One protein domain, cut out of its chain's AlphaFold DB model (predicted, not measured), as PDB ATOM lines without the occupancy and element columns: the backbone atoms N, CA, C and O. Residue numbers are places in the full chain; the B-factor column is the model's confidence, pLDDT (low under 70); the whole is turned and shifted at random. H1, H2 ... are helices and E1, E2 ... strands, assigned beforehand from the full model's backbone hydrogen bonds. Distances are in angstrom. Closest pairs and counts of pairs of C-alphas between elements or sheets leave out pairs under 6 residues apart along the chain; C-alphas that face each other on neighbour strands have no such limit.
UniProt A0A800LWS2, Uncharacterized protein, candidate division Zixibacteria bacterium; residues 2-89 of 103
ATOM      1  N   GLY A   2     -41.077  56.674 115.856       81.88
ATOM      2  CA  GLY A   2     -42.415  56.554 115.244       81.88
ATOM      3  C   GLY A   2     -43.316  57.795 115.377       81.88
ATOM      4  O   GLY A   2     -43.847  58.257 114.381       81.88
ATOM      5  N   VAL A   3     -43.415  58.399 116.570       82.38
ATOM      6  CA  VAL A   3     -44.263  59.595 116.800       82.38
ATOM      7  C   VAL A   3     -43.823  60.809 115.970       82.38
ATOM      8  O   VAL A   3     -44.646  61.567 115.482       82.38
ATOM      9  N   ILE A   4     -42.515  60.990 115.767       86.38
ATOM     10  CA  ILE A   4     -41.989  62.095 114.946       86.38
ATOM     11  C   ILE A   4     -42.382  61.898 113.478       86.38
ATOM     12  O   ILE A   4     -42.717  62.859 112.787       86.38
ATOM     13  N   TRP A   5     -42.348  60.651 113.010       87.50
ATOM     14  CA  TRP A   5     -42.783  60.309 111.663       87.50
ATOM     15  C   TRP A   5     -44.289  60.529 111.478       87.50
ATOM     16  O   TRP A   5     -44.683  61.083 110.460       87.50
ATOM     17  N   ASP A   6     -45.101  60.194 112.476       84.25
ATOM     18  CA  ASP A   6     -46.548  60.435 112.476       84.25
ATOM     19  C   ASP A   6     -46.907  61.922 112.398       84.25
ATOM     20  O   ASP A   6     -47.631  62.349 111.504       84.25
ATOM     21  N   ILE A   7     -46.253  62.751 113.214       85.19
ATOM     22  CA  ILE A   7     -46.390  64.213 113.134       85.19
ATOM     23  C   ILE A   7     -45.965  64.738 111.752       85.19
ATOM     24  O   ILE A   7     -46.594  65.636 111.191       85.19
ATOM     25  N   SER A   8     -44.891  64.184 111.183       87.06
ATOM     26  CA  SER A   8     -44.409  64.578 109.852       87.06
ATOM     27  C   SER A   8     -45.379  64.160 108.739       87.06
ATOM     28  O   SER A   8     -45.535  64.883 107.752       87.06
ATOM     29  N   TRP A   9     -46.039  63.008 108.895       85.81
ATOM     30  CA  TRP A   9     -47.070  62.508 107.989       85.81
ATOM     31  C   TRP A   9     -48.278  63.445 107.967       85.81
ATOM     32  O   TRP A   9     -48.681  63.895 106.892       85.81
ATOM     33  N   ASP A  10     -48.782  63.812 109.145       83.19
ATOM     34  CA  ASP A  10     -49.891  64.760 109.295       83.19
ATOM     35  C   ASP A  10     -49.558  66.137 108.708       83.19
ATOM     36  O   ASP A  10     -50.400  66.766 108.065       83.19
ATOM     37  N   GLY A  11     -48.312  66.596 108.862       82.06
ATOM     38  CA  GLY A  11     -47.838  67.839 108.249       82.06
ATOM     39  C   GLY A  11     -47.753  67.796 106.718       82.06
ATOM     40  O   GLY A  11     -47.845  68.843 106.080       82.06
ATOM     41  N   SER A  12     -47.593  66.610 106.122       84.31
ATOM     42  CA  SER A  12     -47.415  66.435 104.670       84.31
ATOM     43  C   SER A  12     -48.731  66.186 103.933       84.31
ATOM     44  O   SER A  12     -48.942  66.723 102.847       84.31
ATOM     45  N   PHE A  13     -49.615  65.368 104.510       78.94
ATOM     46  CA  PHE A  13     -50.852  64.914 103.864       78.94
ATOM     47  C   PHE A  13     -52.128  65.480 104.511       78.94
ATOM     48  O   PHE A  13     -53.224  65.235 104.008       78.94
ATOM     49  N   GLY A  14     -51.999  66.277 105.578       68.94
ATOM     50  CA  GLY A  14     -53.120  66.804 106.355       68.94
ATOM     51  C   GLY A  14     -53.669  65.788 107.362       68.94
ATOM     52  O   GLY A  14     -53.252  64.632 107.386       68.94
ATOM     53  N   LYS A  15     -54.622  66.225 108.204       67.12
ATOM     54  CA  LYS A  15     -55.226  65.378 109.247       67.12
ATOM     55  C   LYS A  15     -55.946  64.193 108.599       67.12
ATOM     56  O   LYS A  15     -57.027  64.354 108.033       67.12
ATOM     57  N   GLY A  16     -55.338  63.016 108.674       65.94
ATOM     58  CA  GLY A  16     -55.948  61.796 108.167       65.94
ATOM     59  C   GLY A  16     -56.863  61.122 109.190       65.94
ATOM     60  O   GLY A  16     -56.987  61.551 110.338       65.94
ATOM     61  N   SER A  17     -57.549  60.063 108.761       71.50
ATOM     62  CA  SER A  17     -58.405  59.264 109.642       71.50
ATOM     63  C   SER A  17     -57.581  58.488 110.683       71.50
ATOM     64  O   SER A  17     -56.356  58.393 110.603       71.50
ATOM     65  N   PHE A  18     -58.250  57.852 111.647       72.19
ATOM     66  CA  PHE A  18     -57.600  56.938 112.599       72.19
ATOM     67  C   PHE A  18     -56.762  55.833 111.917       72.19
ATOM     68  O   PHE A  18     -55.826  55.301 112.503       72.19
ATOM     69  N   TRP A  19     -57.071  55.515 110.656       79.62
ATOM     70  CA  TRP A  19     -56.455  54.445 109.875       79.62
ATOM     71  C   TRP A  19     -55.411  54.931 108.864       79.62
ATOM     72  O   TRP A  19     -55.138  54.239 107.884       79.62
ATOM     73  N   THR A  20     -54.807  56.110 109.053       84.50
ATOM     74  CA  THR A  20     -53.654  56.484 108.218       84.50
ATOM     75  C   THR A  20     -52.537  55.449 108.363       84.50
ATOM     76  O   THR A  20     -52.426  54.794 109.405       84.50
ATOM     77  N   PRO A  21     -51.675  55.291 107.343       84.06
ATOM     78  CA  PRO A  21     -50.516  54.412 107.444       84.06
ATOM     79  C   PRO A  21     -49.657  54.699 108.683       84.06
ATOM     80  O   PRO A  21     -49.225  53.761 109.351       84.06
ATOM     81  N   ALA A  22     -49.467  55.976 109.028       85.50
ATOM     82  CA  ALA A  22     -48.682  56.380 110.188       85.50
ATOM     83  C   ALA A  22     -49.338  55.986 111.523       85.50
ATOM     84  O   ALA A  22     -48.719  55.259 112.310       85.50
ATOM     85  N   HIS A  23     -50.617  56.330 111.720       86.88
ATOM     86  CA  HIS A  23     -51.381  55.921 112.902       86.88
ATOM     87  C   HIS A  23     -51.444  54.397 113.031       86.88
ATOM     88  O   HIS A  23     -51.261  53.848 114.111       86.88
ATOM     89  N   THR A  24     -51.658  53.692 111.921       88.81
ATOM     90  CA  THR A  24     -51.795  52.233 111.903       88.81
ATOM     91  C   THR A  24     -50.515  51.545 112.375       88.81
ATOM     92  O   THR A  24     -50.563  50.677 113.247       88.81
ATOM     93  N   VAL A  25     -49.355  51.956 111.854       89.81
ATOM     94  CA  VAL A  25     -48.055  51.400 112.260       89.81
ATOM     95  C   VAL A  25     -47.766  51.686 113.733       89.81
ATOM     96  O   VAL A  25     -47.292  50.796 114.442       89.81
ATOM     97  N   LEU A  26     -48.077  52.892 114.213       90.06
ATOM     98  CA  LEU A  26     -47.916  53.235 115.624       90.06
ATOM     99  C   LEU A  26     -48.844  52.430 116.532       90.06
ATOM    100  O   LEU A  26     -48.373  51.838 117.500       90.06
ATOM    101  N   ASN A  27     -50.130  52.346 116.194       89.25
ATOM    102  CA  ASN A  27     -51.129  51.616 116.972       89.25
ATOM    103  C   ASN A  27     -50.760  50.135 117.098       89.25
ATOM    104  O   ASN A  27     -50.755  49.593 118.203       89.25
ATOM    105  N   PHE A  28     -50.392  49.478 115.994       92.00
ATOM    106  CA  PHE A  28     -49.975  48.076 116.035       92.00
ATOM    107  C   PHE A  28     -48.638  47.882 116.753       92.00
ATOM    108  O   PHE A  28     -48.502  46.933 117.524       92.00
ATOM    109  N   GLY A  29     -47.671  48.782 116.550       92.50
ATOM    110  CA  GLY A  29     -46.390  48.745 117.256       92.50
ATOM    111  C   GLY A  29     -46.565  48.821 118.774       92.50
ATOM    112  O   GLY A  29     -46.069  47.952 119.494       92.50
ATOM    113  N   SER A  30     -47.339  49.800 119.249       92.12
ATOM    114  CA  SER A  30     -47.694  49.933 120.665       92.12
ATOM    115  C   SER A  30     -48.504  48.742 121.170       92.12
ATOM    116  O   SER A  30     -48.250  48.248 122.262       92.12
ATOM    117  N   MET A  31     -49.434  48.200 120.382       94.19
ATOM    118  CA  MET A  31     -50.218  47.039 120.812       94.19
ATOM    119  C   MET A  31     -49.346  45.789 121.005       94.19
ATOM    120  O   MET A  31     -49.515  45.064 121.986       94.19
ATOM    121  N   ILE A  32     -48.367  45.553 120.128       95.88
ATOM    122  CA  ILE A  32     -47.414  44.440 120.269       95.88
ATOM    123  C   ILE A  32     -46.530  44.629 121.509       95.88
ATOM    124  O   ILE A  32     -46.335  43.684 122.280       95.88
ATOM    125  N   ALA A  33     -46.005  45.837 121.724       95.56
ATOM    126  CA  ALA A  33     -45.165  46.153 122.877       95.56
ATOM    127  C   ALA A  33     -45.936  46.031 124.206       95.56
ATOM    128  O   ALA A  33     -45.437  45.431 125.167       95.56
ATOM    129  N   TRP A  34     -47.190  46.483 124.227       96.25
ATOM    130  CA  TRP A  34     -48.103  46.328 125.354       96.25
ATOM    131  C   TRP A  34     -48.382  44.852 125.669       96.25
ATOM    132  O   TRP A  34     -48.157  44.420 126.800       96.25
ATOM    133  N   ILE A  35     -48.774  44.042 124.674       97.25
ATOM    134  CA  ILE A  35     -49.033  42.597 124.855       97.25
ATOM    135  C   ILE A  35     -47.780  41.878 125.362       97.25
ATOM    136  O   ILE A  35     -47.857  41.056 126.279       97.25
ATOM    137  N   THR A  36     -46.612  42.206 124.806       97.06
ATOM    138  CA  THR A  36     -45.332  41.628 125.240       97.06
ATOM    139  C   THR A  36     -45.053  41.962 126.706       97.06
ATOM    140  O   THR A  36     -44.651  41.090 127.477       97.06
ATOM    141  N   SER A  37     -45.333  43.196 127.125       96.44
ATOM    142  CA  SER A  37     -45.155  43.642 128.511       96.44
ATOM    143  C   SER A  37     -46.119  42.950 129.478       96.44
ATOM    144  O   SER A  37     -45.695  42.519 130.553       96.44
ATOM    145  N   VAL A  38     -47.382  42.751 129.081       95.75
ATOM    146  CA  VAL A  38     -48.353  41.940 129.839       95.75
ATOM    147  C   VAL A  38     -47.849  40.507 129.989       95.75
ATOM    148  O   VAL A  38     -47.823  39.974 131.098       95.75
ATOM    149  N   TRP A  39     -47.399  39.884 128.898       96.12
ATOM    150  CA  TRP A  39     -46.862  38.525 128.930       96.12
ATOM    151  C   TRP A  39     -45.656  38.409 129.872       96.12
ATOM    152  O   TRP A  39     -45.580  37.476 130.676       96.12
ATOM    153  N   MET A  40     -44.744  39.383 129.842       95.44
ATOM    154  CA  MET A  40     -43.604  39.433 130.759       95.44
ATOM    155  C   MET A  40     -44.037  39.578 132.217       95.44
ATOM    156  O   MET A  40     -43.459  38.912 133.077       95.44
ATOM    157  N   ALA A  41     -45.033  40.417 132.512       95.31
ATOM    158  CA  ALA A  41     -45.567  40.578 133.861       95.31
ATOM    159  C   ALA A  41     -46.168  39.278 134.390       95.31
ATOM    160  O   ALA A  41     -45.845  38.803 135.477       95.31
ATOM    161  N   VAL A  42     -46.986  38.644 133.568       95.31
ATOM    162  CA  VAL A  42     -47.623  37.370 133.865       95.31
ATOM    163  C   VAL A  42     -46.564  36.285 134.137       95.31
ATOM    164  O   VAL A  42     -46.556  35.675 135.208       95.31
ATOM    165  N   ARG A  43     -45.572  36.131 133.248       95.31
ATOM    166  CA  ARG A  43     -44.473  35.165 133.419       95.31
ATOM    167  C   ARG A  43     -43.639  35.443 134.672       95.31
ATOM    168  O   ARG A  43     -43.319  34.519 135.411       95.31
ATOM    169  N   THR A  44     -43.282  36.702 134.907       95.00
ATOM    170  CA  THR A  44     -42.421  37.116 136.028       95.00
ATOM    171  C   THR A  44     -43.115  36.949 137.378       95.00
ATOM    172  O   THR A  44     -42.468  36.611 138.369       95.00
ATOM    173  N   THR A  45     -44.438  37.120 137.409       94.62
ATOM    174  CA  THR A  45     -45.264  36.862 138.593       94.62
ATOM    175  C   THR A  45     -45.189  35.397 139.011       94.62
ATOM    176  O   THR A  45     -44.979  35.121 140.190       94.62
ATOM    177  N   TRP A  46     -45.276  34.458 138.063       94.56
ATOM    178  CA  TRP A  46     -45.193  33.026 138.372       94.56
ATOM    179  C   TRP A  46     -43.778  32.521 138.636       94.56
ATOM    180  O   TRP A  46     -43.596  31.657 139.488       94.56
ATOM    181  N   THR A  47     -42.770  33.035 137.930       92.44
ATOM    182  CA  THR A  47     -41.381  32.589 138.133       92.44
ATOM    183  C   THR A  47     -40.722  33.216 139.357       92.44
ATOM    184  O   THR A  47     -39.676  32.738 139.786       92.44
ATOM    185  N   GLY A  48     -41.291  34.290 139.914       85.88
ATOM    186  CA  GLY A  48     -40.748  34.963 141.093       85.88
ATOM    187  C   GLY A  48     -39.374  35.597 140.856       85.88
ATOM    188  O   GLY A  48     -38.569  35.654 141.782       85.88
ATOM    189  N   HIS A  49     -39.087  36.049 139.628       84.69
ATOM    190  CA  HIS A  49     -37.766  36.570 139.261       84.69
ATOM    191  C   HIS A  49     -37.312  37.699 140.216       84.69
ATOM    192  O   HIS A  49     -38.060  38.666 140.404       84.69
ATOM    193  N   PRO A  50     -36.091  37.632 140.785       81.31
ATOM    194  CA  PRO A  50     -35.659  38.549 141.843       81.31
ATOM    195  C   PRO A  50     -35.473  39.992 141.356       81.31
ATOM    196  O   PRO A  50     -35.722  40.929 142.106       81.31
ATOM    197  N   ALA A  51     -35.097  40.193 140.089       87.56
ATOM    198  CA  ALA A  51     -35.046  41.519 139.473       87.56
ATOM    199  C   ALA A  51     -36.410  41.882 138.861       87.56
ATOM    200  O   ALA A  51     -36.575  41.892 137.639       87.56
ATOM    201  N   SER A  52     -37.411  42.104 139.712       92.88
ATOM    202  CA  SER A  52     -38.749  42.548 139.313       92.88
ATOM    203  C   SER A  52     -39.279  43.619 140.263       92.88
ATOM    204  O   SER A  52     -38.939  43.650 141.443       92.88
ATOM    205  N   VAL A  53     -40.111  44.514 139.736       94.75
ATOM    206  CA  VAL A  53     -40.904  45.456 140.528       94.75
ATOM    207  C   VAL A  53     -42.292  44.867 140.752       94.75
ATOM    208  O   VAL A  53     -42.860  44.242 139.853       94.75
ATOM    209  N   GLN A  54     -42.827  45.045 141.957       94.06
ATOM    210  CA  GLN A  54     -44.158  44.572 142.322       94.06
ATOM    211  C   GLN A  54     -45.163  45.719 142.242       94.06
ATOM    212  O   GLN A  54     -44.966  46.766 142.853       94.06
ATOM    213  N   VAL A  55     -46.256  45.498 141.513       92.44
ATOM    214  CA  VAL A  55     -47.387  46.424 141.401       92.44
ATOM    215  C   VAL A  55     -48.660  45.632 141.675       92.44
ATOM    216  O   VAL A  55     -49.066  44.781 140.883       92.44
ATOM    217  N   GLY A  56     -49.271  45.873 142.837       90.56
ATOM    218  CA  GLY A  56     -50.384  45.058 143.319       90.56
ATOM    219  C   GLY A  56     -49.980  43.585 143.454       90.56
ATOM    220  O   GLY A  56     -49.048  43.257 144.190       90.56
ATOM    221  N   PHE A  57     -50.681  42.712 142.727       89.44
ATOM    222  CA  PHE A  57     -50.425  41.268 142.692       89.44
ATOM    223  C   PHE A  57     -49.476  40.828 141.564       89.44
ATOM    224  O   PHE A  57     -49.081  39.665 141.528       89.44
ATOM    225  N   MET A  58     -49.109  41.726 140.644       92.69
ATOM    226  CA  MET A  58     -48.230  41.405 139.518       92.69
ATOM    227  C   MET A  58     -46.783  41.810 139.804       92.69
ATOM    228  O   MET A  58     -46.510  42.829 140.442       92.69
ATOM    229  N   ARG A  59     -45.841  41.027 139.279       94.44
ATOM    230  CA  ARG A  59     -44.408  41.333 139.247       94.44
ATOM    231  C   ARG A  59     -43.937  41.423 137.812       94.44
ATOM    232  O   ARG A  59     -44.292  40.577 137.005       94.44
ATOM    233  N   MET A  60     -43.109  42.407 137.489       95.56
ATOM    234  CA  MET A  60     -42.569  42.561 136.136       95.56
ATOM    235  C   MET A  60     -41.236  43.308 136.142       95.56
ATOM    236  O   MET A  60     -40.943  44.012 137.107       95.56
ATOM    237  N   PRO A  61     -40.403  43.198 135.098       95.12
ATOM    238  CA  PRO A  61     -39.251  44.080 134.946       95.12
ATOM    239  C   PRO A  61     -39.702  45.538 134.842       95.12
ATOM    240  O   PRO A  61     -40.718  45.829 134.213       95.12
ATOM    241  N   PHE A  62     -38.928  46.467 135.404       94.50
ATOM    242  CA  PHE A  62     -39.279  47.892 135.395       94.50
ATOM    243  C   PHE A  62     -39.520  48.437 133.977       94.50
ATOM    244  O   PHE A  62     -40.477  49.170 133.754       94.50
ATOM    245  N   GLY A  63     -38.728  48.002 132.990       94.31
ATOM    246  CA  GLY A  63     -38.938  48.385 131.591       94.31
ATOM    247  C   GLY A  63     -40.297  47.943 131.035       94.31
ATOM    248  O   GLY A  63     -40.963  48.730 130.370       94.31
ATOM    249  N   ALA A  64     -40.750  46.728 131.366       95.25
ATOM    250  CA  ALA A  64     -42.072  46.245 130.966       95.25
ATOM    251  C   ALA A  64     -43.191  47.058 131.634       95.25
ATOM    252  O   ALA A  64     -44.193  47.353 130.993       95.25
ATOM    253  N   LEU A  65     -43.001  47.489 132.888       95.38
ATOM    254  CA  LEU A  65     -43.947  48.381 133.563       95.38
ATOM    255  C   LEU A  65     -44.065  49.735 132.847       95.38
ATOM    256  O   LEU A  65     -45.177  50.218 132.634       95.38
ATOM    257  N   CYS A  66     -42.935  50.337 132.463       95.88
ATOM    258  CA  CYS A  66     -42.919  51.604 131.732       95.88
ATOM    259  C   CYS A  66     -43.615  51.495 130.374       95.88
ATOM    260  O   CYS A  66     -44.402  52.373 130.031       95.88
ATOM    261  N   ILE A  67     -43.351  50.421 129.623       96.06
ATOM    262  CA  ILE A  67     -43.991  50.175 128.324       96.06
ATOM    263  C   ILE A  67     -45.492  49.958 128.513       96.06
ATOM    264  O   ILE A  67     -46.285  50.610 127.845       96.06
ATOM    265  N   LEU A  68     -45.895  49.115 129.469       95.44
ATOM    266  CA  LEU A  68     -47.301  48.815 129.732       95.44
ATOM    267  C   LEU A  68     -48.114  50.089 129.998       95.44
ATOM    268  O   LEU A  68     -49.147  50.310 129.364       95.44
ATOM    269  N   TRP A  69     -47.647  50.949 130.905       94.88
ATOM    270  CA  TRP A  69     -48.334  52.205 131.210       94.88
ATOM    271  C   TRP A  69     -48.213  53.236 130.091       94.88
ATOM    272  O   TRP A  69     -49.201  53.898 129.774       94.88
ATOM    273  N   GLY A  70     -47.034  53.356 129.477       94.25
ATOM    274  CA  GLY A  70     -46.784  54.287 128.379       94.25
ATOM    275  C   GLY A  70     -47.674  54.012 127.170       94.25
ATOM    276  O   GLY A  70     -48.356  54.920 126.700       94.25
ATOM    277  N   ASP A  71     -47.744  52.758 126.719       95.06
ATOM    278  CA  ASP A  71     -48.594  52.359 125.594       95.06
ATOM    279  C   ASP A  71     -50.083  52.469 125.939       95.06
ATOM    280  O   ASP A  71     -50.866  52.923 125.107       95.06
ATOM    281  N   THR A  72     -50.492  52.141 127.172       94.56
ATOM    282  CA  THR A  72     -51.889  52.339 127.610       94.56
ATOM    283  C   THR A  72     -52.286  53.813 127.517       94.56
ATOM    284  O   THR A  72     -53.359  54.141 127.001       94.56
ATOM    285  N   ALA A  73     -51.418  54.715 127.983       93.44
ATOM    286  CA  ALA A  73     -51.647  56.151 127.900       93.44
ATOM    287  C   ALA A  73     -51.666  56.639 126.444       93.44
ATOM    288  O   ALA A  73     -52.548  57.416 126.083       93.44
ATOM    289  N   MET A  74     -50.752  56.156 125.597       89.94
ATOM    290  CA  MET A  74     -50.686  56.523 124.178       89.94
ATOM    291  C   MET A  74     -51.901  56.047 123.379       89.94
ATOM    292  O   MET A  74     -52.486  56.846 122.653       89.94
ATOM    293  N   LEU A  75     -52.333  54.794 123.536       89.75
ATOM    294  CA  LEU A  75     -53.513  54.258 122.843       89.75
ATOM    295  C   LEU A  75     -54.797  54.983 123.276       89.75
ATOM    296  O   LEU A  75     -55.656  55.301 122.448       89.75
ATOM    297  N   THR A  76     -54.899  55.303 124.569       90.94
ATOM    298  CA  THR A  76     -56.007  56.101 125.110       90.94
ATOM    299  C   THR A  76     -55.987  57.512 124.526       90.94
ATOM    300  O   THR A  76     -57.003  57.983 124.019       90.94
ATOM    301  N   TYR A  77     -54.823  58.167 124.537       86.75
ATOM    302  CA  TYR A  77     -54.633  59.495 123.960       86.75
ATOM    303  C   TYR A  77     -54.993  59.525 122.471       86.75
ATOM    304  O   TYR A  77     -55.783  60.372 122.066       86.75
ATOM    305  N   GLY A  78     -54.479  58.588 121.668       83.06
ATOM    306  CA  GLY A  78     -54.745  58.522 120.230       83.06
ATOM    307  C   GLY A  78     -56.236  58.377 119.919       83.06
ATOM    308  O   GLY A  78     -56.763  59.091 119.067       83.06
ATOM    309  N   THR A  79     -56.942  57.529 120.671       83.94
ATOM    310  CA  THR A  79     -58.397  57.357 120.530       83.94
ATOM    311  C   THR A  79     -59.151  58.637 120.895       83.94
ATOM    312  O   THR A  79     -60.006  59.097 120.134       83.94
ATOM    313  N   LEU A  80     -58.814  59.255 122.031       85.12
ATOM    314  CA  LEU A  80     -59.452  60.493 122.486       85.12
ATOM    315  C   LEU A  80     -59.178  61.670 121.542       85.12
ATOM    316  O   LEU A  80     -60.058  62.503 121.345       85.12
ATOM    317  N   ASN A  81     -57.998  61.722 120.923       80.25
ATOM    318  CA  ASN A  81     -57.603  62.778 119.990       80.25
ATOM    319  C   ASN A  81     -58.449  62.783 118.700       80.25
ATOM    320  O   ASN A  81     -58.641  63.831 118.081       80.25
ATOM    321  N   VAL A  82     -59.001  61.631 118.305       80.00
ATOM    322  CA  VAL A  82     -59.951  61.537 117.182       80.00
ATOM    323  C   VAL A  82     -61.386  61.736 117.661       80.00
ATOM    324  O   VAL A  82     -62.109  62.560 117.109       80.00
ATOM    325  N   TRP A  83     -61.781  61.040 118.727       84.06
ATOM    326  CA  TRP A  83     -63.160  61.054 119.217       84.06
ATOM    327  C   TRP A  83     -63.617  62.426 119.731       84.06
ATOM    328  O   TRP A  83     -64.748  62.835 119.480       84.06
ATOM    329  N   TRP A  84     -62.762  63.151 120.455       83.81
ATOM    330  CA  TRP A  84     -63.150  64.412 121.093       83.81
ATOM    331  C   TRP A  84     -63.536  65.505 120.081       83.81
ATOM    332  O   TRP A  84     -64.605  66.105 120.242       83.81
ATOM    333  N   PRO A  85     -62.741  65.768 119.022       78.50
ATOM    334  CA  PRO A  85     -63.154  66.681 117.961       78.50
ATOM    335  C   PRO A  85     -64.447  66.257 117.257       78.50
ATOM    336  O   PRO A  85     -65.270  67.123 116.970       78.50
ATOM    337  N   ASP A  86     -64.648  64.955 117.027       81.25
ATOM    338  CA  ASP A  86     -65.854  64.433 116.368       81.25
ATOM    339  C   ASP A  86     -67.114  64.642 117.227       81.25
ATOM    340  O   ASP A  86     -68.181  64.953 116.702       81.25
ATOM    341  N   ALA A  87     -66.996  64.511 118.553       85.06
ATOM    342  CA  ALA A  87     -68.115  64.647 119.485       85.06
ATOM    343  C   ALA A  87     -68.480  66.106 119.803       85.06
ATOM    344  O   ALA A  87     -69.658  66.432 119.946       85.06
ATOM    345  N   TYR A  88     -67.480  66.982 119.943       83.62
ATOM    346  CA  TYR A  88     -67.682  68.335 120.477       83.62
ATOM    347  C   TYR A  88     -67.417  69.457 119.470       83.62
ATOM    348  O   TYR A  88     -67.595  70.626 119.805       83.62
ATOM    349  N   GLY A  89     -66.956  69.146 118.254       73.19
ATOM    350  CA  GLY A  89     -66.600  70.150 117.245       73.19
ATOM    351  C   GLY A  89     -65.409  71.036 117.637       73.19
ATOM    352  O   GLY A  89     -65.065  71.972 116.916       73.19
TER     353      GLY A  89
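Overview. This is residues 2 to 89 of the 103 residues of an uncharacterized protein of candidate division Zixibacteria bacterium (UniProt A0A800LWS2). Two long helices, H2 and H3, make a V with a small strand hairpin, E1 and E2, at its narrow end, while H1 folds back beside the start of H2. The 88 printed residues run H1, H2, E1, E2, H3: mostly helix, with one antiparallel sheet, E1 - E2. The whole is loose, radius of gyration of the C-alphas 16.4 A, spanning 49 by 26 by 15 A.

Arrangement. E1, residues 53 to 55, and E2, residues 58 to 60, form an antiparallel hairpin; N 53 and O 60 are 2.8 A apart. The closest C-alphas of E2 and H2, residues 21 to 47, are Met 60 and Ala 41, 4.3 A. H3, residues 62 to 88, touches H2 with residues 64 to 75 alone, closest C-alphas Ala 64 and Ser 37, 4.7 A, at a steep tilt of 38 degrees, opposite ways. H1, residues 2 to 13, forms a helical hairpin with H2, closest C-alphas Asp 6 and Ala 22, 5.1 A; H1 and H3 are apart. Each O i to N i+4 pair is within hydrogen-bond range in H1 and H2, 22 of 23 in H3.

Along the chain. H2 is 38.7 A long, H3 38.0 A and H1 16.4 A; E1 is 6.6 A and E2 6.7 A. C-alpha 2 is at (-42.415, 56.554, 115.244), C-alpha 88 at (-67.682, 68.335, 120.477). H3 has a kink of 30 degrees near residue 82.

Size, cuts and confidence. The C-alphas farthest apart, Pro 50 and Gly 89, are 50.6 A apart. The printed part has no cut and no long link; residues 14 to 16 are under pLDDT 70.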